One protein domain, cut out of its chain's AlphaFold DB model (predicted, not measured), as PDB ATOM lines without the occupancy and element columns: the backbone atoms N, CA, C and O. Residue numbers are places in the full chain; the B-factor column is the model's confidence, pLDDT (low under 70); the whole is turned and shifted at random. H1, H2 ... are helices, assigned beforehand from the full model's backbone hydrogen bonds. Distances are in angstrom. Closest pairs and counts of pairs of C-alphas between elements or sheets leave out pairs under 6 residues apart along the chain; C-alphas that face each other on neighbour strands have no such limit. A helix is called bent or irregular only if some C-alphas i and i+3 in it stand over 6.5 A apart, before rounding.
ATOM      1  N   ALA A 626     140.894 126.140 242.722       94.50
ATOM      2  CA  ALA A 626     139.584 126.715 243.022       94.50
ATOM      3  C   ALA A 626     139.697 128.085 243.718       94.50
ATOM      4  O   ALA A 626     138.951 129.011 243.393       94.50
ATOM      5  N   SER A 627     140.664 128.251 244.629       95.69
ATOM      6  CA  SER A 627     140.925 129.549 245.258       95.69
ATOM      7  C   SER A 627     141.438 130.598 244.265       95.69
ATOM      8  O   SER A 627     141.063 131.761 244.401       95.69
ATOM      9  N   GLU A 628     142.281 130.231 243.295       97.12
ATOM     10  CA  GLU A 628     142.744 131.165 242.257       97.12
ATOM     11  C   GLU A 628     141.588 131.595 241.341       97.12
ATOM     12  O   GLU A 628     141.429 132.787 241.081       97.12
ATOM     13  N   ALA A 629     140.720 130.659 240.939       97.31
ATOM     14  CA  ALA A 629     139.514 130.975 240.169       97.31
ATOM     15  C   ALA A 629     138.599 131.958 240.924       97.31
ATOM     16  O   ALA A 629     138.086 132.913 240.337       97.31
ATOM     17  N   GLN A 630     138.437 131.773 242.240       97.62
ATOM     18  CA  GLN A 630     137.625 132.662 243.073       97.62
ATOM     19  C   GLN A 630     138.177 134.093 243.118       97.62
ATOM     20  O   GLN A 630     137.395 135.040 243.046       97.62
ATOM     21  N   LYS A 631     139.507 134.279 243.156       97.75
ATOM     22  CA  LYS A 631     140.115 135.622 243.086       97.75
ATOM     23  C   LYS A 631     139.730 136.344 241.795       97.75
ATOM     24  O   LYS A 631     139.438 137.538 241.833       97.75
ATOM     25  N   VAL A 632     139.698 135.629 240.667       98.06
ATOM     26  CA  VAL A 632     139.266 136.195 239.381       98.06
ATOM     27  C   VAL A 632     137.773 136.530 239.410       98.06
ATOM     28  O   VAL A 632     137.391 137.629 239.013       98.06
ATOM     29  N   ILE A 633     136.924 135.638 239.935       98.12
ATOM     30  CA  ILE A 633     135.477 135.883 240.087       98.12
ATOM     31  C   ILE A 633     135.215 137.162 240.893       98.12
ATOM     32  O   ILE A 633     134.402 137.997 240.480       98.12
ATOM     33  N   ASP A 634     135.904 137.324 242.023       97.88
ATOM     34  CA  ASP A 634     135.757 138.479 242.908       97.88
ATOM     35  C   ASP A 634     136.269 139.766 242.249       97.88
ATOM     36  O   ASP A 634     135.615 140.806 242.348       97.88
ATOM     37  N   ALA A 635     137.377 139.692 241.503       97.88
ATOM     38  CA  ALA A 635     137.898 140.812 240.724       97.88
ATOM     39  C   ALA A 635     136.911 141.260 239.630       97.88
ATOM     40  O   ALA A 635     136.635 142.451 239.506       97.88
ATOM     41  N   ILE A 636     136.297 140.319 238.899       97.50
ATOM     42  CA  ILE A 636     135.257 140.620 237.899       97.50
ATOM     43  C   ILE A 636     134.048 141.292 238.559       97.50
ATOM     44  O   ILE A 636     133.490 142.245 238.017       97.50
ATOM     45  N   LYS A 637     133.635 140.824 239.742       96.12
ATOM     46  CA  LYS A 637     132.505 141.395 240.490       96.12
ATOM     47  C   LYS A 637     132.779 142.820 240.984       96.12
ATOM     48  O   LYS A 637     131.836 143.592 241.135       96.12
ATOM     49  N   ALA A 638     134.040 143.155 241.245       96.56
ATOM     50  CA  ALA A 638     134.459 144.478 241.697       96.56
ATOM     51  C   ALA A 638     134.549 145.520 240.564       96.56
ATOM     52  O   ALA A 638     134.658 146.713 240.852       96.56
ATOM     53  N   LEU A 639     134.496 145.099 239.292       96.25
ATOM     54  CA  LEU A 639     134.539 146.014 238.152       96.25
ATOM     55  C   LEU A 639     133.311 146.944 238.112       96.25
ATOM     56  O   LEU A 639     132.203 146.527 238.465       96.25
ATOM     57  N   PRO A 640     133.459 148.190 237.620       92.00
ATOM     58  CA  PRO A 640     132.320 149.079 237.429       92.00
ATOM     59  C   PRO A 640     131.294 148.476 236.460       92.00
ATOM     60  O   PRO A 640     131.650 147.935 235.412       92.00
ATOM     61  N   VAL A 641     130.003 148.630 236.775       86.19
ATOM     62  CA  VAL A 641     128.892 148.087 235.963       86.19
ATOM     63  C   VAL A 641     128.785 148.705 234.566       86.19
ATOM     64  O   VAL A 641     128.164 148.132 233.674       86.19
ATOM     65  N   THR A 642     129.373 149.883 234.361       88.56
ATOM     66  CA  THR A 642     129.386 150.585 233.076       88.56
ATOM     67  C   THR A 642     130.816 150.684 232.558       88.56
ATOM     68  O   THR A 642     131.607 151.471 233.073       88.56
ATOM     69  N   ALA A 643     131.126 149.914 231.513       91.62
ATOM     70  CA  ALA A 643     132.413 149.972 230.827       91.62
ATOM     71  C   ALA A 643     132.578 151.301 230.071       91.62
ATOM     72  O   ALA A 643     131.776 151.641 229.198       91.62
ATOM     73  N   THR A 644     133.625 152.050 230.421       93.56
ATOM     74  CA  THR A 644     133.983 153.354 229.843       93.56
ATOM     75  C   THR A 644     135.485 153.420 229.574       93.56
ATOM     76  O   THR A 644     136.269 152.740 230.238       93.56
ATOM     77  N   LEU A 645     135.904 154.271 228.631       91.06
ATOM     78  CA  LEU A 645     137.321 154.422 228.276       91.06
ATOM     79  C   LEU A 645     138.184 154.948 229.430       91.06
ATOM     80  O   LEU A 645     139.344 154.566 229.553       91.06
ATOM     81  N   GLU A 646     137.608 155.754 230.321       92.31
ATOM     82  CA  GLU A 646     138.284 156.283 231.516       92.31
ATOM     83  C   GLU A 646     138.734 155.178 232.482       92.31
ATOM     84  O   GLU A 646     139.697 155.353 233.228       92.31
ATOM     85  N   LYS A 647     138.041 154.036 232.471       93.50
ATOM     86  CA  LYS A 647     138.290 152.889 233.353       93.50
ATOM     87  C   LYS A 647     138.892 151.690 232.631       93.50
ATOM     88  O   LYS A 647     138.987 150.616 233.217       93.50
ATOM     89  N   LYS A 648     139.345 151.856 231.384       91.31
ATOM     90  CA  LYS A 648     139.865 150.757 230.554       91.31
ATOM     91  C   LYS A 648     140.952 149.919 231.234       91.31
ATOM     92  O   LYS A 648     140.946 148.700 231.100       91.31
ATOM     93  N   ALA A 649     141.846 150.559 231.991       92.00
ATOM     94  CA  ALA A 649     142.960 149.885 232.652       92.00
ATOM     95  C   ALA A 649     142.481 148.861 233.693       92.00
ATOM     96  O   ALA A 649     143.072 147.792 233.803       92.00
ATOM     97  N   ASP A 650     141.380 149.151 234.392       94.50
ATOM     98  CA  ASP A 650     140.811 148.255 235.401       94.50
ATOM     99  C   ASP A 650     140.257 146.981 234.736       94.50
ATOM    100  O   ASP A 650     140.537 145.868 235.180       94.50
ATOM    101  N   TYR A 651     139.535 147.129 233.619       93.50
ATOM    102  CA  TYR A 651     139.008 145.993 232.851       93.50
ATOM    103  C   TYR A 651     140.127 145.127 232.263       93.50
ATOM    104  O   TYR A 651     140.068 143.904 232.368       93.50
ATOM    105  N   LEU A 652     141.160 145.751 231.687       91.38
ATOM    106  CA  LEU A 652     142.300 145.035 231.109       91.38
ATOM    107  C   LEU A 652     143.161 144.343 232.173       91.38
ATOM    108  O   LEU A 652     143.669 143.252 231.925       91.38
ATOM    109  N   ALA A 653     143.282 144.916 233.373       94.88
ATOM    110  CA  ALA A 653     143.969 144.265 234.485       94.88
ATOM    111  C   ALA A 653     143.247 142.985 234.932       94.88
ATOM    112  O   ALA A 653     143.889 141.956 235.129       94.88
ATOM    113  N   VAL A 654     141.913 143.012 235.039       96.69
ATOM    114  CA  VAL A 654     141.124 141.815 235.386       96.69
ATOM    115  C   VAL A 654     141.120 140.792 234.250       96.69
ATOM    116  O   VAL A 654     141.204 139.594 234.508       96.69
ATOM    117  N   GLN A 655     141.085 141.249 232.997       94.31
ATOM    118  CA  GLN A 655     141.255 140.391 231.825       94.31
ATOM    119  C   GLN A 655     142.609 139.668 231.856       94.31
ATOM    120  O   GLN A 655     142.651 138.449 231.700       94.31
ATOM    121  N   LYS A 656     143.690 140.378 232.200       93.88
ATOM    122  CA  LYS A 656     145.003 139.764 232.417       93.88
ATOM    123  C   LYS A 656     144.997 138.763 233.578       93.88
ATOM    124  O   LYS A 656     145.554 137.685 233.439       93.88
ATOM    125  N   MET A 657     144.349 139.069 234.704       96.75
ATOM    126  CA  MET A 657     144.230 138.106 235.814       96.75
ATOM    127  C   MET A 657     143.506 136.818 235.396       96.75
ATOM    128  O   MET A 657     143.836 135.740 235.886       96.75
ATOM    129  N   TYR A 658     142.507 136.929 234.518       96.19
ATOM    130  CA  TYR A 658     141.800 135.779 233.966       96.19
ATOM    131  C   TYR A 658     142.689 134.956 233.020       96.19
ATOM    132  O   TYR A 658     142.711 133.734 233.146       96.19
ATOM    133  N   GLU A 659     143.460 135.605 232.141       94.25
ATOM    134  CA  GLU A 659     144.494 134.957 231.314       94.25
ATOM    135  C   GLU A 659     145.535 134.225 232.175       94.25
ATOM    136  O   GLU A 659     145.715 133.021 232.009       94.25
ATOM    137  N   ASP A 660     146.124 134.910 233.161       95.62
ATOM    138  CA  ASP A 660     147.133 134.346 234.070       95.62
ATOM    139  C   ASP A 660     146.588 133.122 234.843       95.62
ATOM    140  O   ASP A 660     147.325 132.187 235.158       95.62
ATOM    141  N   TYR A 661     145.285 133.099 235.160       96.19
ATOM    142  CA  TYR A 661     144.633 131.930 235.756       96.19
ATOM    143  C   TYR A 661     144.544 130.757 234.775       96.19
ATOM    144  O   TYR A 661     144.812 129.623 235.171       96.19
ATOM    145  N   LEU A 662     144.167 131.008 233.517       94.69
ATOM    146  CA  LEU A 662     144.028 129.965 232.497       94.69
ATOM    147  C   LEU A 662     145.368 129.324 232.105       94.69
ATOM    148  O   LEU A 662     145.370 128.191 231.633       94.69
ATOM    149  N   GLU A 663     146.491 130.001 232.347       94.19
ATOM    150  CA  GLU A 663     147.836 129.437 232.172       94.19
ATOM    151  C   GLU A 663     148.206 128.388 233.241       94.19
ATOM    152  O   GLU A 663     149.134 127.597 233.050       94.19
ATOM    153  N   LEU A 664     147.493 128.332 234.374       95.06
ATOM    154  CA  LEU A 664     147.746 127.326 235.408       95.06
ATOM    155  C   LEU A 664     147.300 125.936 234.934       95.06
ATOM    156  O   LEU A 664     146.171 125.749 234.484       95.06
ATOM    157  N   ALA A 665     148.156 124.926 235.111       94.31
ATOM    158  CA  ALA A 665     147.808 123.542 234.790       94.31
ATOM    159  C   ALA A 665     146.525 123.110 235.527       94.31
ATOM    160  O   ALA A 665     146.424 123.283 236.741       94.31
ATOM    161  N   GLY A 666     145.542 122.561 234.807       93.38
ATOM    162  CA  GLY A 666     144.247 122.159 235.363       93.38
ATOM    163  C   GLY A 666     143.177 123.253 235.392       93.38
ATOM    164  O   GLY A 666     142.005 122.936 235.621       93.38
ATOM    165  N   ALA A 667     143.526 124.518 235.134       95.38
ATOM    166  CA  ALA A 667     142.562 125.612 235.074       95.38
ATOM    167  C   ALA A 667     141.562 125.435 233.921       95.38
ATOM    168  O   ALA A 667     141.852 124.851 232.875       95.38
ATOM    169  N   THR A 668     140.338 125.929 234.121       93.31
ATOM    170  CA  THR A 668     139.281 125.867 233.105       93.31
ATOM    171  C   THR A 668     138.437 127.129 233.116       93.31
ATOM    172  O   THR A 668     138.084 127.641 234.179       93.31
ATOM    173  N   GLU A 669     138.005 127.582 231.938       93.00
ATOM    174  CA  GLU A 669     137.083 128.718 231.825       93.00
ATOM    175  C   GLU A 669     135.788 128.509 232.627       93.00
ATOM    176  O   GLU A 669     135.220 129.446 233.185       93.00
ATOM    177  N   ALA A 670     135.313 127.260 232.706       92.81
ATOM    178  CA  ALA A 670     134.100 126.894 233.431       92.81
ATOM    179  C   ALA A 670     134.182 127.193 234.938       92.81
ATOM    180  O   ALA A 670     133.148 127.435 235.561       92.81
ATOM    181  N   SER A 671     135.392 127.224 235.509       95.06
ATOM    182  CA  SER A 671     135.610 127.532 236.927       95.06
ATOM    183  C   SER A 671     135.372 129.009 237.250       95.06
ATOM    184  O   SER A 671     135.042 129.337 238.386       95.06
ATOM    185  N   VAL A 672     135.468 129.901 236.257       97.06
ATOM    186  CA  VAL A 672     135.158 131.331 236.396       97.06
ATOM    187  C   VAL A 672     133.725 131.570 235.920       97.06
ATOM    188  O   VAL A 672     133.440 131.868 234.756       97.06
ATOM    189  N   THR A 673     132.781 131.402 236.845       95.88
ATOM    190  CA  THR A 673     131.336 131.360 236.549       95.88
ATOM    191  C   THR A 673     130.778 132.656 235.953       95.88
ATOM    192  O   THR A 673     129.820 132.614 235.183       95.88
ATOM    193  N   ASN A 674     131.392 133.806 236.246       95.94
ATOM    194  CA  ASN A 674     130.997 135.126 235.749       95.94
ATOM    195  C   ASN A 674     131.849 135.637 234.566       95.94
ATOM    196  O   ASN A 674     131.736 136.812 234.215       95.94
ATOM    197  N   ARG A 675     132.643 134.786 233.893       94.44
ATOM    198  CA  ARG A 675     133.494 135.192 232.749       94.44
ATOM    199  C   ARG A 675     132.739 135.866 231.598       94.44
ATOM    200  O   ARG A 675     133.292 136.716 230.910       94.44
ATOM    201  N   GLY A 676     131.465 135.515 231.394       92.88
ATOM    202  CA  GLY A 676     130.631 136.136 230.358       92.88
ATOM    203  C   GLY A 676     130.454 137.643 230.571       92.88
ATOM    204  O   GLY A 676     130.366 138.393 229.602       92.88
ATOM    205  N   LEU A 677     130.474 138.092 231.831       94.44
ATOM    206  CA  LEU A 677     130.414 139.509 232.182       94.44
ATOM    207  C   LEU A 677     131.718 140.233 231.819       94.44
ATOM    208  O   LEU A 677     131.673 141.312 231.236       94.44
ATOM    209  N   LEU A 678     132.868 139.612 232.107       94.38
ATOM    210  CA  LEU A 678     134.182 140.132 231.722       94.38
ATOM    211  C   LEU A 678     134.298 140.278 230.198       94.38
ATOM    212  O   LEU A 678     134.659 141.352 229.726       94.38
ATOM    213  N   ASN A 679     133.906 139.246 229.440       91.81
ATOM    214  CA  ASN A 679     133.890 139.288 227.975       91.81
ATOM    215  C   ASN A 679     133.034 140.464 227.462       91.81
ATOM    216  O   ASN A 679     133.518 141.298 226.702       91.81
ATOM    217  N   ALA A 680     131.806 140.620 227.972       91.44
ATOM    218  CA  ALA A 680     130.937 141.737 227.596       91.44
ATOM    219  C   ALA A 680     131.553 143.118 227.903       91.44
ATOM    220  O   ALA A 680     131.435 144.041 227.090       91.44
ATOM    221  N   TYR A 681     132.226 143.276 229.049       94.19
ATOM    222  CA  TYR A 681     132.916 144.521 229.390       94.19
ATOM    223  C   TYR A 681     134.100 144.804 228.462       94.19
ATOM    224  O   TYR A 681     134.201 145.918 227.946       94.19
ATOM    225  N   VAL A 682     134.959 143.816 228.204       92.69
ATOM    226  CA  VAL A 682     136.131 143.973 227.328       92.69
ATOM    227  C   VAL A 682     135.695 144.263 225.890       92.69
ATOM    228  O   VAL A 682     136.164 145.242 225.314       92.69
ATOM    229  N   THR A 683     134.717 143.537 225.335       91.94
ATOM    230  CA  THR A 683     134.149 143.839 224.006       91.94
ATOM    231  C   THR A 683     133.590 145.263 223.931       91.94
ATOM    232  O   THR A 683     133.748 145.949 222.915       91.94
ATOM    233  N   ARG A 684     132.961 145.761 225.005       92.31
ATOM    234  CA  ARG A 684     132.477 147.147 225.050       92.31
ATOM    235  C   ARG A 684     133.625 148.161 225.041       92.31
ATOM    236  O   ARG A 684     133.501 149.158 224.333       92.31
ATOM    237  N   ILE A 685     134.713 147.915 225.776       93.69
ATOM    238  CA  ILE A 685     135.924 148.756 225.748       93.69
ATOM    239  C   ILE A 685     136.540 148.775 224.344       93.69
ATOM    240  O   ILE A 685     136.763 149.860 223.812       93.69
ATOM    241  N   ILE A 686     136.702 147.607 223.712       90.75
ATOM    242  CA  ILE A 686     137.196 147.467 222.329       90.75
ATOM    243  C   ILE A 686     136.356 148.320 221.370       90.75
ATOM    244  O   ILE A 686     136.886 149.128 220.612       90.75
ATOM    245  N   THR A 687     135.026 148.204 221.450       89.81
ATOM    246  CA  THR A 687     134.098 148.960 220.590       89.81
ATOM    247  C   THR A 687     134.219 150.475 220.793       89.81
ATOM    248  O   THR A 687     134.144 151.240 219.832       89.81
ATOM    249  N   LEU A 688     134.377 150.926 222.041       92.12
ATOM    250  CA  LEU A 688     134.516 152.348 222.358       92.12
ATOM    251  C   LEU A 688     135.847 152.920 221.853       92.12
ATOM    252  O   LEU A 688     135.848 154.031 221.326       92.12
ATOM    253  N   GLU A 689     136.959 152.185 221.978       92.56
ATOM    254  CA  GLU A 689     138.255 152.645 221.454       92.56
ATOM    255  C   GLU A 689     138.283 152.645 219.928       92.56
ATOM    256  O   GLU A 689     138.767 153.615 219.344       92.56
ATOM    257  N   LYS A 690     137.664 151.648 219.282       89.25
ATOM    258  CA  LYS A 690     137.466 151.642 217.826       89.25
ATOM    259  C   LYS A 690     136.742 152.905 217.358       89.25
ATOM    260  O   LYS A 690     137.248 153.628 216.507       89.25
ATOM    261  N   ALA A 691     135.592 153.212 217.962       89.69
ATOM    262  CA  ALA A 691     134.799 154.386 217.602       89.69
ATOM    263  C   ALA A 691     135.555 155.708 217.839       89.69
ATOM    264  O   ALA A 691     135.406 156.653 217.064       89.69
ATOM    265  N   ALA A 692     136.383 155.784 218.888       92.69
ATOM    266  CA  ALA A 692     137.233 156.945 219.145       92.69
ATOM    267  C   ALA A 692     138.324 157.115 218.069       92.69
ATOM    268  O   ALA A 692     138.545 158.235 217.605       92.69
ATOM    269  N   ALA A 693     138.962 156.023 217.636       91.69
ATOM    270  CA  ALA A 693     139.940 156.046 216.548       91.69
ATOM    271  C   ALA A 693     139.294 156.440 215.205       91.69
ATOM    272  O   ALA A 693     139.789 157.330 214.513       91.69
ATOM    273  N   GLU A 694     138.138 155.859 214.868       89.50
ATOM    274  CA  GLU A 694     137.371 156.205 213.663       89.50
ATOM    275  C   GLU A 694     136.943 157.677 213.649       89.50
ATOM    276  O   GLU A 694     137.004 158.330 212.608       89.50
ATOM    277  N   ALA A 695     136.530 158.227 214.794       92.75
ATOM    278  CA  ALA A 695     136.140 159.630 214.902       92.75
ATOM    279  C   ALA A 695     137.298 160.588 214.576       92.75
ATOM    280  O   ALA A 695     137.065 161.608 213.929       92.75
ATOM    281  N   LEU A 696     138.534 160.255 214.968       94.81
ATOM    282  CA  LEU A 696     139.719 161.049 214.629       94.81
ATOM    283  C   LEU A 696     140.011 161.023 213.125       94.81
ATOM    284  O   LEU A 696     140.276 162.072 212.546       94.81
ATOM    285  N   VAL A 697     139.901 159.856 212.482       92.12
ATOM    286  CA  VAL A 697     140.084 159.733 211.024       92.12
ATOM    287  C   VAL A 697     138.987 160.488 210.270       92.12
ATOM    288  O   VAL A 697     139.276 161.242 209.343       92.12
ATOM    289  N   ASN A 698     137.730 160.342 210.688       90.19
ATOM    290  CA  ASN A 698     136.588 161.012 210.061       90.19
ATOM    291  C   ASN A 698     136.597 162.538 210.255       90.19
ATOM    292  O   ASN A 698     135.949 163.253 209.492       90.19
ATOM    293  N   ALA A 699     137.315 163.043 211.263       94.44
ATOM    294  CA  ALA A 699     137.497 164.471 211.500       94.44
ATOM    295  C   ALA A 699     138.586 165.105 210.612       94.44
ATOM    296  O   ALA A 699     138.695 166.333 210.587       94.44
ATOM    297  N   LEU A 700     139.383 164.307 209.886       93.25
ATOM    298  CA  LEU A 700     140.413 164.826 208.985       93.25
ATOM    299  C   LEU A 700     139.783 165.623 207.826       93.25
ATOM    300  O   LEU A 700     138.760 165.217 207.263       93.25
ATOM    301  N   PRO A 701     140.376 166.764 207.430       91.50
ATOM    302  CA  PRO A 701     139.823 167.583 206.362       91.50
ATOM    303  C   PRO A 701     139.964 166.901 204.995       91.50
ATOM    304  O   PRO A 701     140.913 166.167 204.732       91.50
ATOM    305  N   ARG A 702     139.040 167.209 204.068       85.56
ATOM    306  CA  ARG A 702     139.091 166.683 202.684       85.56
ATOM    307  C   ARG A 702     140.345 167.112 201.924       85.56
ATOM    308  O   ARG A 702     140.779 166.405 201.021       85.56
ATOM    309  N   THR A 703     140.877 168.289 202.241       88.12
ATOM    310  CA  THR A 703     142.109 168.816 201.655       88.12
ATOM    311  C   THR A 703     143.120 168.980 202.770       88.12
ATOM    312  O   THR A 703     142.956 169.844 203.624       88.12
ATOM    313  N   ILE A 704     144.145 168.135 202.743       92.94
ATOM    314  CA  ILE A 704     145.209 168.123 203.740       92.94
ATOM    315  C   ILE A 704     146.265 169.167 203.383       92.94
ATOM    316  O   ILE A 704     146.687 169.291 202.231       92.94
ATOM    317  N   THR A 705     146.704 169.904 204.391       93.19
ATOM    318  CA  THR A 705     147.745 170.926 204.326       93.19
ATOM    319  C   THR A 705     148.799 170.679 205.405       93.19
ATOM    320  O   THR A 705     148.634 169.835 206.284       93.19
ATOM    321  N   VAL A 706     149.884 171.458 205.390       91.81
ATOM    322  CA  VAL A 706     150.925 171.378 206.430       91.81
ATOM    323  C   VAL A 706     150.407 171.689 207.843       91.81
ATOM    324  O   VAL A 706     151.013 171.252 208.817       91.81
ATOM    325  N   ALA A 707     149.284 172.408 207.973       93.06
ATOM    326  CA  ALA A 707     148.671 172.720 209.266       93.06
ATOM    327  C   ALA A 707     147.986 171.503 209.915       93.06
ATOM    328  O   ALA A 707     147.815 171.472 211.132       93.06
ATOM    329  N   ASP A 708     147.645 170.483 209.122       95.56
ATOM    330  CA  ASP A 708     146.882 169.315 209.571       95.56
ATOM    331  C   ASP A 708     147.774 168.198 210.140       95.56
ATOM    332  O   ASP A 708     147.267 167.159 210.567       95.56
ATOM    333  N   LYS A 709     149.101 168.409 210.192       93.31
ATOM    334  CA  LYS A 709     150.095 167.409 210.623       93.31
ATOM    335  C   LYS A 709     149.731 166.737 211.944       93.31
ATOM    336  O   LYS A 709     149.655 165.515 212.013       93.31
ATOM    337  N   ALA A 710     149.435 167.539 212.965       94.25
ATOM    338  CA  ALA A 710     149.106 167.027 214.293       94.25
ATOM    339  C   ALA A 710     147.820 166.179 214.304       94.25
ATOM    340  O   ALA A 710     147.728 165.218 215.062       94.25
ATOM    341  N   ALA A 711     146.832 166.509 213.464       96.06
ATOM    342  CA  ALA A 711     145.579 165.759 213.386       96.06
ATOM    343  C   ALA A 711     145.774 164.396 212.704       96.06
ATOM    344  O   ALA A 711     145.256 163.390 213.187       96.06
ATOM    345  N   VAL A 712     146.560 164.351 211.622       94.00
ATOM    346  CA  VAL A 712     146.891 163.104 210.908       94.00
ATOM    347  C   VAL A 712     147.716 162.167 211.795       94.00
ATOM    348  O   VAL A 712     147.382 160.989 211.910       94.00
ATOM    349  N   GLU A 713     148.740 162.685 212.481       92.38
ATOM    350  CA  GLU A 713     149.566 161.903 213.414       92.38
ATOM    351  C   GLU A 713     148.740 161.361 214.593       92.38
ATOM    352  O   GLU A 713     148.895 160.200 214.972       92.38
ATOM    353  N   ALA A 714     147.811 162.157 215.136       93.94
ATOM    354  CA  ALA A 714     146.909 161.709 216.197       93.94
ATOM    355  C   ALA A 714     145.950 160.602 215.726       93.94
ATOM    356  O   ALA A 714     145.718 159.640 216.461       93.94
ATOM    357  N   ALA A 715     145.414 160.706 214.506       94.25
ATOM    358  CA  ALA A 715     144.554 159.678 213.925       94.25
ATOM    359  C   ALA A 715     145.315 158.360 213.699       94.25
ATOM    360  O   ALA A 715     144.809 157.298 214.064       94.25
ATOM    361  N   ARG A 716     146.552 158.423 213.183       91.94
ATOM    362  CA  ARG A 716     147.440 157.255 213.049       91.94
ATOM    363  C   ARG A 716     147.717 156.600 214.396       91.94
ATOM    364  O   ARG A 716     147.474 155.406 214.547       91.94
ATOM    365  N   ALA A 717     148.156 157.378 215.382       90.44
ATOM    366  CA  ALA A 717     148.477 156.858 216.706       90.44
ATOM    367  C   ALA A 717     147.276 156.164 217.375       90.44
ATOM    368  O   ALA A 717     147.452 155.156 218.053       90.44
ATOM    369  N   ALA A 718     146.056 156.670 217.171       91.44
ATOM    370  CA  ALA A 718     144.848 156.053 217.715       91.44
ATOM    371  C   ALA A 718     144.501 154.710 217.050       91.44
ATOM    372  O   ALA A 718     144.102 153.778 217.747       91.44
ATOM    373  N   VAL A 719     144.663 154.595 215.726       88.69
ATOM    374  CA  VAL A 719     144.426 153.339 214.992       88.69
ATOM    375  C   VAL A 719     145.478 152.285 215.351       88.69
ATOM    376  O   VAL A 719     145.109 151.145 215.631       88.69
ATOM    377  N   ASP A 720     146.758 152.670 215.416       84.75
ATOM    378  CA  ASP A 720     147.852 151.781 215.836       84.75
ATOM    379  C   ASP A 720     147.620 151.282 217.274       84.75
ATOM    380  O   ASP A 720     147.619 150.080 217.522       84.75
ATOM    381  N   ALA A 721     147.301 152.186 218.209       86.75
ATOM    382  CA  ALA A 721     147.034 151.818 219.598       86.75
ATOM    383  C   ALA A 721     145.828 150.876 219.755       86.75
ATOM    384  O   ALA A 721     145.843 150.004 220.621       86.75
ATOM    385  N   TYR A 722     144.775 151.036 218.948       87.69
ATOM    386  CA  TYR A 722     143.637 150.115 218.956       87.69
ATOM    387  C   TYR A 722     144.043 148.709 218.483       87.69
ATOM    388  O   TYR A 722     143.682 147.719 219.121       87.69
ATOM    389  N   ALA A 723     144.814 148.609 217.399       84.25
ATOM    390  CA  ALA A 723     145.271 147.323 216.884       84.25
ATOM    391  C   ALA A 723     146.210 146.610 217.870       84.25
ATOM    392  O   ALA A 723     145.962 145.456 218.223       84.25
ATOM    393  N   ASP A 724     147.220 147.318 218.379       82.38
ATOM    394  CA  ASP A 724     148.227 146.764 219.288       82.38
ATOM    395  C   ASP A 724     147.605 146.278 220.608       82.38
ATOM    396  O   ASP A 724     147.997 145.242 221.147       82.38
ATOM    397  N   ASN A 725     146.605 146.998 221.130       84.75
ATOM    398  CA  ASN A 725     145.998 146.663 222.418       84.75
ATOM    399  C   ASN A 725     144.992 145.508 222.346       84.75
ATOM    400  O   ASN A 725     144.777 144.852 223.369       84.75
ATOM    401  N   TYR A 726     144.342 145.277 221.195       85.62
ATOM    402  CA  TYR A 726     143.177 144.385 221.144       85.62
ATOM    403  C   TYR A 726     143.213 143.251 220.132       85.62
ATOM    404  O   TYR A 726     142.314 142.414 220.182       85.62
ATOM    405  N   SER A 727     144.235 143.155 219.285       80.81
ATOM    406  CA  SER A 727     144.347 142.116 218.250       80.81
ATOM    407  C   SER A 727     144.138 140.675 218.750       80.81
ATOM    408  O   SER A 727     143.647 139.832 218.002       80.81
ATOM    409  N   LYS A 728     144.449 140.395 220.025       79.56
ATOM    410  CA  LYS A 728     144.292 139.076 220.667       79.56
ATOM    411  C   LYS A 728     142.923 138.800 221.309       79.56
ATOM    412  O   LYS A 728     142.689 137.686 221.773       79.56
ATOM    413  N   TYR A 729     142.029 139.786 221.395       81.25
ATOM    414  CA  TYR A 729     140.783 139.673 222.160       81.25
ATOM    415  C   TYR A 729     139.554 139.368 221.305       81.25
ATOM    416  O   TYR A 729     139.381 139.863 220.192       81.25
ATOM    417  N   ALA A 730     138.626 138.597 221.879       70.19
ATOM    418  CA  ALA A 730     137.322 138.351 221.276       70.19
ATOM    419  C   ALA A 730     136.522 139.662 221.122       70.19
ATOM    420  O   ALA A 730     136.393 140.450 222.061       70.19
ATOM    421  N   GLY A 731     135.966 139.886 219.927       70.56
ATOM    422  CA  GLY A 731     135.265 141.125 219.572       70.56
ATOM    423  C   GLY A 731     136.152 142.200 218.935       70.56
ATOM    424  O   GLY A 731     135.626 143.240 218.540       70.56
ATOM    425  N   TYR A 732     137.462 141.955 218.797       78.50
ATOM    426  CA  TYR A 732     138.332 142.759 217.940       78.50
ATOM    427  C   TYR A 732     137.881 142.679 216.480       78.50
ATOM    428  O   TYR A 732     137.589 141.605 215.952       78.50
ATOM    429  N   VAL A 733     137.844 143.840 215.835       72.81
ATOM    430  CA  VAL A 733     137.647 143.978 214.393       72.81
ATOM    431  C   VAL A 733     138.884 144.654 213.835       72.81
ATOM    432  O   VAL A 733     139.219 145.759 214.264       72.81
ATOM    433  N   ASP A 734     139.547 143.989 212.896       70.00
ATOM    434  CA  ASP A 734     140.768 144.491 212.286       70.00
ATOM    435  C   ASP A 734     140.471 145.645 211.317       70.00
ATOM    436  O   ASP A 734     139.898 145.444 210.247       70.00
ATOM    437  N   ILE A 735     140.875 146.865 211.690       70.69
ATOM    438  CA  ILE A 735     140.710 148.068 210.853       70.69
ATOM    439  C   ILE A 735     141.615 147.994 209.608       70.69
ATOM    440  O   ILE A 735     141.337 148.646 208.600       70.69
ATOM    441  N   TYR A 736     142.673 147.177 209.636       64.50
ATOM    442  CA  TYR A 736     143.571 146.977 208.498       64.50
ATOM    443  C   TYR A 736     143.053 145.967 207.473       64.50
ATOM    444  O   TYR A 736     143.645 145.841 206.396       64.50
ATOM    445  N   GLN A 737     141.968 145.248 207.777       62.22
ATOM    446  CA  GLN A 737     141.497 144.164 206.931       62.22
ATOM    447  C   GLN A 737     141.022 144.687 205.566       62.22
ATOM    448  O   GLN A 737     140.179 145.581 205.457       62.22
ATOM    449  N   THR A 738     141.555 144.095 204.496       52.03
ATOM    450  CA  THR A 738     141.166 144.383 203.108       52.03
ATOM    451  C   THR A 738     140.773 143.075 202.413       52.03
ATOM    452  O   THR A 738     141.460 142.068 202.561       52.03
ATOM    453  N   GLY A 739     139.649 143.057 201.682       49.75
ATOM    454  CA  GLY A 739     139.194 141.886 200.911       49.75
ATOM    455  C   GLY A 739     137.902 141.212 201.407       49.75
ATOM    456  O   GLY A 739     137.100 141.807 202.127       49.75
ATOM    457  N   SER A 740     137.669 139.972 200.952       35.06
ATOM    458  CA  SER A 740     136.420 139.219 201.168       35.06
ATOM    459  C   SER A 740     136.253 138.829 202.642       35.06
ATOM    460  O   SER A 740     136.915 137.910 203.116       35.06
ATOM    461  N   GLY A 741     135.378 139.543 203.355       43.41
ATOM    462  CA  GLY A 741     135.129 139.378 204.794       43.41
ATOM    463  C   GLY A 741     135.120 140.691 205.589       43.41
ATOM    464  O   GLY A 741     134.568 140.717 206.685       43.41
ATOM    465  N   ALA A 742     135.651 141.786 205.028       49.41
ATOM    466  CA  ALA A 742     135.600 143.108 205.651       49.41
ATOM    467  C   ALA A 742     134.177 143.698 205.609       49.41
ATOM    468  O   ALA A 742     133.484 143.604 204.589       49.41
ATOM    469  N   THR A 743     133.729 144.344 206.691       50.97
ATOM    470  CA  THR A 743     132.505 145.155 206.619       50.97
ATOM    471  C   THR A 743     132.780 146.424 205.802       50.97
ATOM    472  O   THR A 743     133.867 146.995 205.877       50.97
ATOM    473  N   ALA A 744     131.804 146.884 205.008       52.22
ATOM    474  CA  ALA A 744     131.973 147.998 204.061       52.22
ATOM    475  C   ALA A 744     132.440 149.331 204.697       52.22
ATOM    476  O   ALA A 744     132.882 150.225 203.983       52.22
ATOM    477  N   THR A 745     132.337 149.472 206.019       52.59
ATOM    478  CA  THR A 745     132.746 150.650 206.799       52.59
ATOM    479  C   THR A 745     134.223 150.647 207.211       52.59
ATOM    480  O   THR A 745     134.835 151.712 207.207       52.59
ATOM    481  N   ASP A 746     134.830 149.490 207.497       53.28
ATOM    482  CA  ASP A 746     136.203 149.412 208.042       53.28
ATOM    483  C   ASP A 746     137.267 149.684 206.966       53.28
ATOM    484  O   ASP A 746     138.224 150.430 207.184       53.28
ATOM    485  N   THR A 747     137.034 149.189 205.746       58.38
ATOM    486  CA  THR A 747     137.909 149.426 204.585       58.38
ATOM    487  C   THR A 747     137.979 150.911 204.195       58.38
ATOM    488  O   THR A 747     138.979 151.360 203.635       58.38
ATOM    489  N   VAL A 748     136.944 151.700 204.508       67.69
ATOM    490  CA  VAL A 748     136.875 153.135 204.180       67.69
ATOM    491  C   VAL A 748     137.744 153.972 205.122       67.69
ATOM    492  O   VAL A 748     138.403 154.906 204.664       67.69
ATOM    493  N   VAL A 749     137.800 153.628 206.413       80.25
ATOM    494  CA  VAL A 749     138.543 154.394 207.432       80.25
ATOM    495  C   VAL A 749     140.050 154.293 207.201       80.25
ATOM    496  O   VAL A 749     140.733 155.312 207.099       80.25
ATOM    497  N   TYR A 750     140.582 153.079 207.042       78.25
ATOM    498  CA  TYR A 750     142.016 152.901 206.802       78.25
ATOM    499  C   TYR A 750     142.471 153.521 205.472       78.25
ATOM    500  O   TYR A 750     143.516 154.176 205.418       78.25
ATOM    501  N   ALA A 751     141.668 153.381 204.411       78.25
ATOM    502  CA  ALA A 751     141.947 154.018 203.126       78.25
ATOM    503  C   ALA A 751     141.964 155.554 203.235       78.25
ATOM    504  O   ALA A 751     142.850 156.195 202.667       78.25
ATOM    505  N   ALA A 752     141.035 156.142 203.996       85.38
ATOM    506  CA  ALA A 752     141.000 157.581 204.245       85.38
ATOM    507  C   ALA A 752     142.238 158.067 205.016       85.38
ATOM    508  O   ALA A 752     142.849 159.057 204.613       85.38
ATOM    509  N   LEU A 753     142.656 157.348 206.065       88.94
ATOM    510  CA  LEU A 753     143.869 157.672 206.823       88.94
ATOM    511  C   LEU A 753     145.124 157.613 205.937       88.94
ATOM    512  O   LEU A 753     145.889 158.574 205.895       88.94
ATOM    513  N   LYS A 754     145.300 156.534 205.161       84.50
ATOM    514  CA  LYS A 754     146.409 156.397 204.198       84.50
ATOM    515  C   LYS A 754     146.440 157.535 203.179       84.50
ATOM    516  O   LYS A 754     147.508 158.070 202.881       84.50
ATOM    517  N   ALA A 755     145.281 157.897 202.630       81.94
ATOM    518  CA  ALA A 755     145.177 158.999 201.682       81.94
ATOM    519  C   ALA A 755     145.562 160.338 202.331       81.94
ATOM    520  O   ALA A 755     146.261 161.140 201.708       81.94
ATOM    521  N   ALA A 756     145.158 160.563 203.584       87.62
ATOM    522  CA  ALA A 756     145.499 161.771 204.322       87.62
ATOM    523  C   ALA A 756     147.004 161.877 204.625       87.62
ATOM    524  O   ALA A 756     147.589 162.940 204.432       87.62
ATOM    525  N   GLU A 757     147.655 160.781 205.023       87.62
ATOM    526  CA  GLU A 757     149.108 160.729 205.250       87.62
ATOM    527  C   GLU A 757     149.906 161.012 203.976       87.62
ATOM    528  O   GLU A 757     150.845 161.810 203.990       87.62
ATOM    529  N   ALA A 758     149.502 160.407 202.855       80.75
ATOM    530  CA  ALA A 758     150.123 160.663 201.561       80.75
ATOM    531  C   ALA A 758     149.944 162.130 201.132       80.75
ATOM    532  O   ALA A 758     150.886 162.768 200.657       80.75
ATOM    533  N   ALA A 759     148.749 162.692 201.336       82.94
ATOM    534  CA  ALA A 759     148.476 164.094 201.044       82.94
ATOM    535  C   ALA A 759     149.296 165.044 201.937       82.94
ATOM    536  O   ALA A 759     149.825 166.033 201.430       82.94
ATOM    537  N   LEU A 760     149.466 164.726 203.227       89.81
ATOM    538  CA  LEU A 760     150.302 165.494 204.154       89.81
ATOM    539  C   LEU A 760     151.773 165.477 203.732       89.81
ATOM    540  O   LEU A 760     152.370 166.544 203.597       89.81
TER     541      LEU A 760
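What this domain is: This is residues 626 to 760 of the 935 residues of the protein "Fibronectin type III domain-containing protein" of Anaerotruncus colihominis (UniProt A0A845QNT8). One long helix, H3, runs along an elongated model and joins two pairs of helices: the hairpin of H1 and H2 packs on its first part, and H4 and H5 pack on its later part. H3, H4 and H5 form an up-and-down bundle, each running against the one before it, while H1 and H2 are apart from H4 and H5. The printed part has 135 residues with five named helices, H1 to H5 in chain order, and no named strand; the class is all helix. The whole is loose, with a radius of gyration of the C-alphas of 18.3 A and spans of 59 by 33 by 21 A.

How they stand to each other: Begin at the hub, H3, residues 675 to 698, which touches the four other helices. Look at Ala 693: its C-alpha is 5.0 A from that of Ala 718 in H4, residues 706 to 726, the closest pair of this helical hairpin. H3 and H4 run opposite ways at a shallow tilt of 16 degrees, and H3 touches H4 with residues 686 to 697 alone. H5, residues 746 to 760, touches H3 with residues 749 to 753 alone; the closest C-alphas are those of Leu 753 and Val 697, 6.0 A apart, and the tilt of 38 degrees is only just steep. H4 and H5, a hairpin, touch closest at the C-alphas of Val 706 and Leu 760, 6.3 A apart, and run opposite ways at 36 degrees, only just a steep tilt. Toward the beginning of H3, find Ile 685, whose C-alpha is 6.4 A from that of Leu 645 in H2, residues 645 to 662. H2 and H3 are a hairpin too, running opposite ways at a steep tilt of 43 degrees. H1, residues 626 to 638, forms a hairpin with H2 at a shallow tilt of 10 degrees, the closest C-alphas being those of Val 632 and Tyr 658, 6.0 A apart. H1 touches H3 with residues 633 to 636 alone, at a steep tilt of 46 degrees; the closest C-alphas are those of Ile 636 and Leu 678, 6.3 A apart. The packing is mostly crossed, but only just, with 2 of 6 touching pairs at a shallow tilt. Each O i to N i+4 pair is within hydrogen-bond range in H1 and H3; the counts are 11 of 14 in H2, 15 of 17 in H4 and 10 of 11 in H5.

Where its parts are: Find C-alpha 675 at (133.494, 135.192, 232.749); from there H3 runs 34.5 A to C-alpha 698. H4 is 31.7 A long and irregular, with C-alphas 707 and 710 7.6 A apart. H2 is 25.7 A long and irregular, with C-alphas 646 and 649 8.0 A apart. H1 begins at C-alpha 626, (139.584, 126.715, 243.022), and is 18.5 A long; H5 is 21.7 A long and ends at C-alpha 760, (150.302, 165.494, 204.154).

The domain as a whole: The two C-alphas farthest apart are those of Ala 626 and Thr 705, 59.3 A. The printed part has no cut. The links from H2 to H3, 12 residues, and from H4 to H5, 19 residues, are long. The mean pLDDT of the printed part is 87.1, and residues 736 to 748, of which 746 to 748 belong to H5, are under 70.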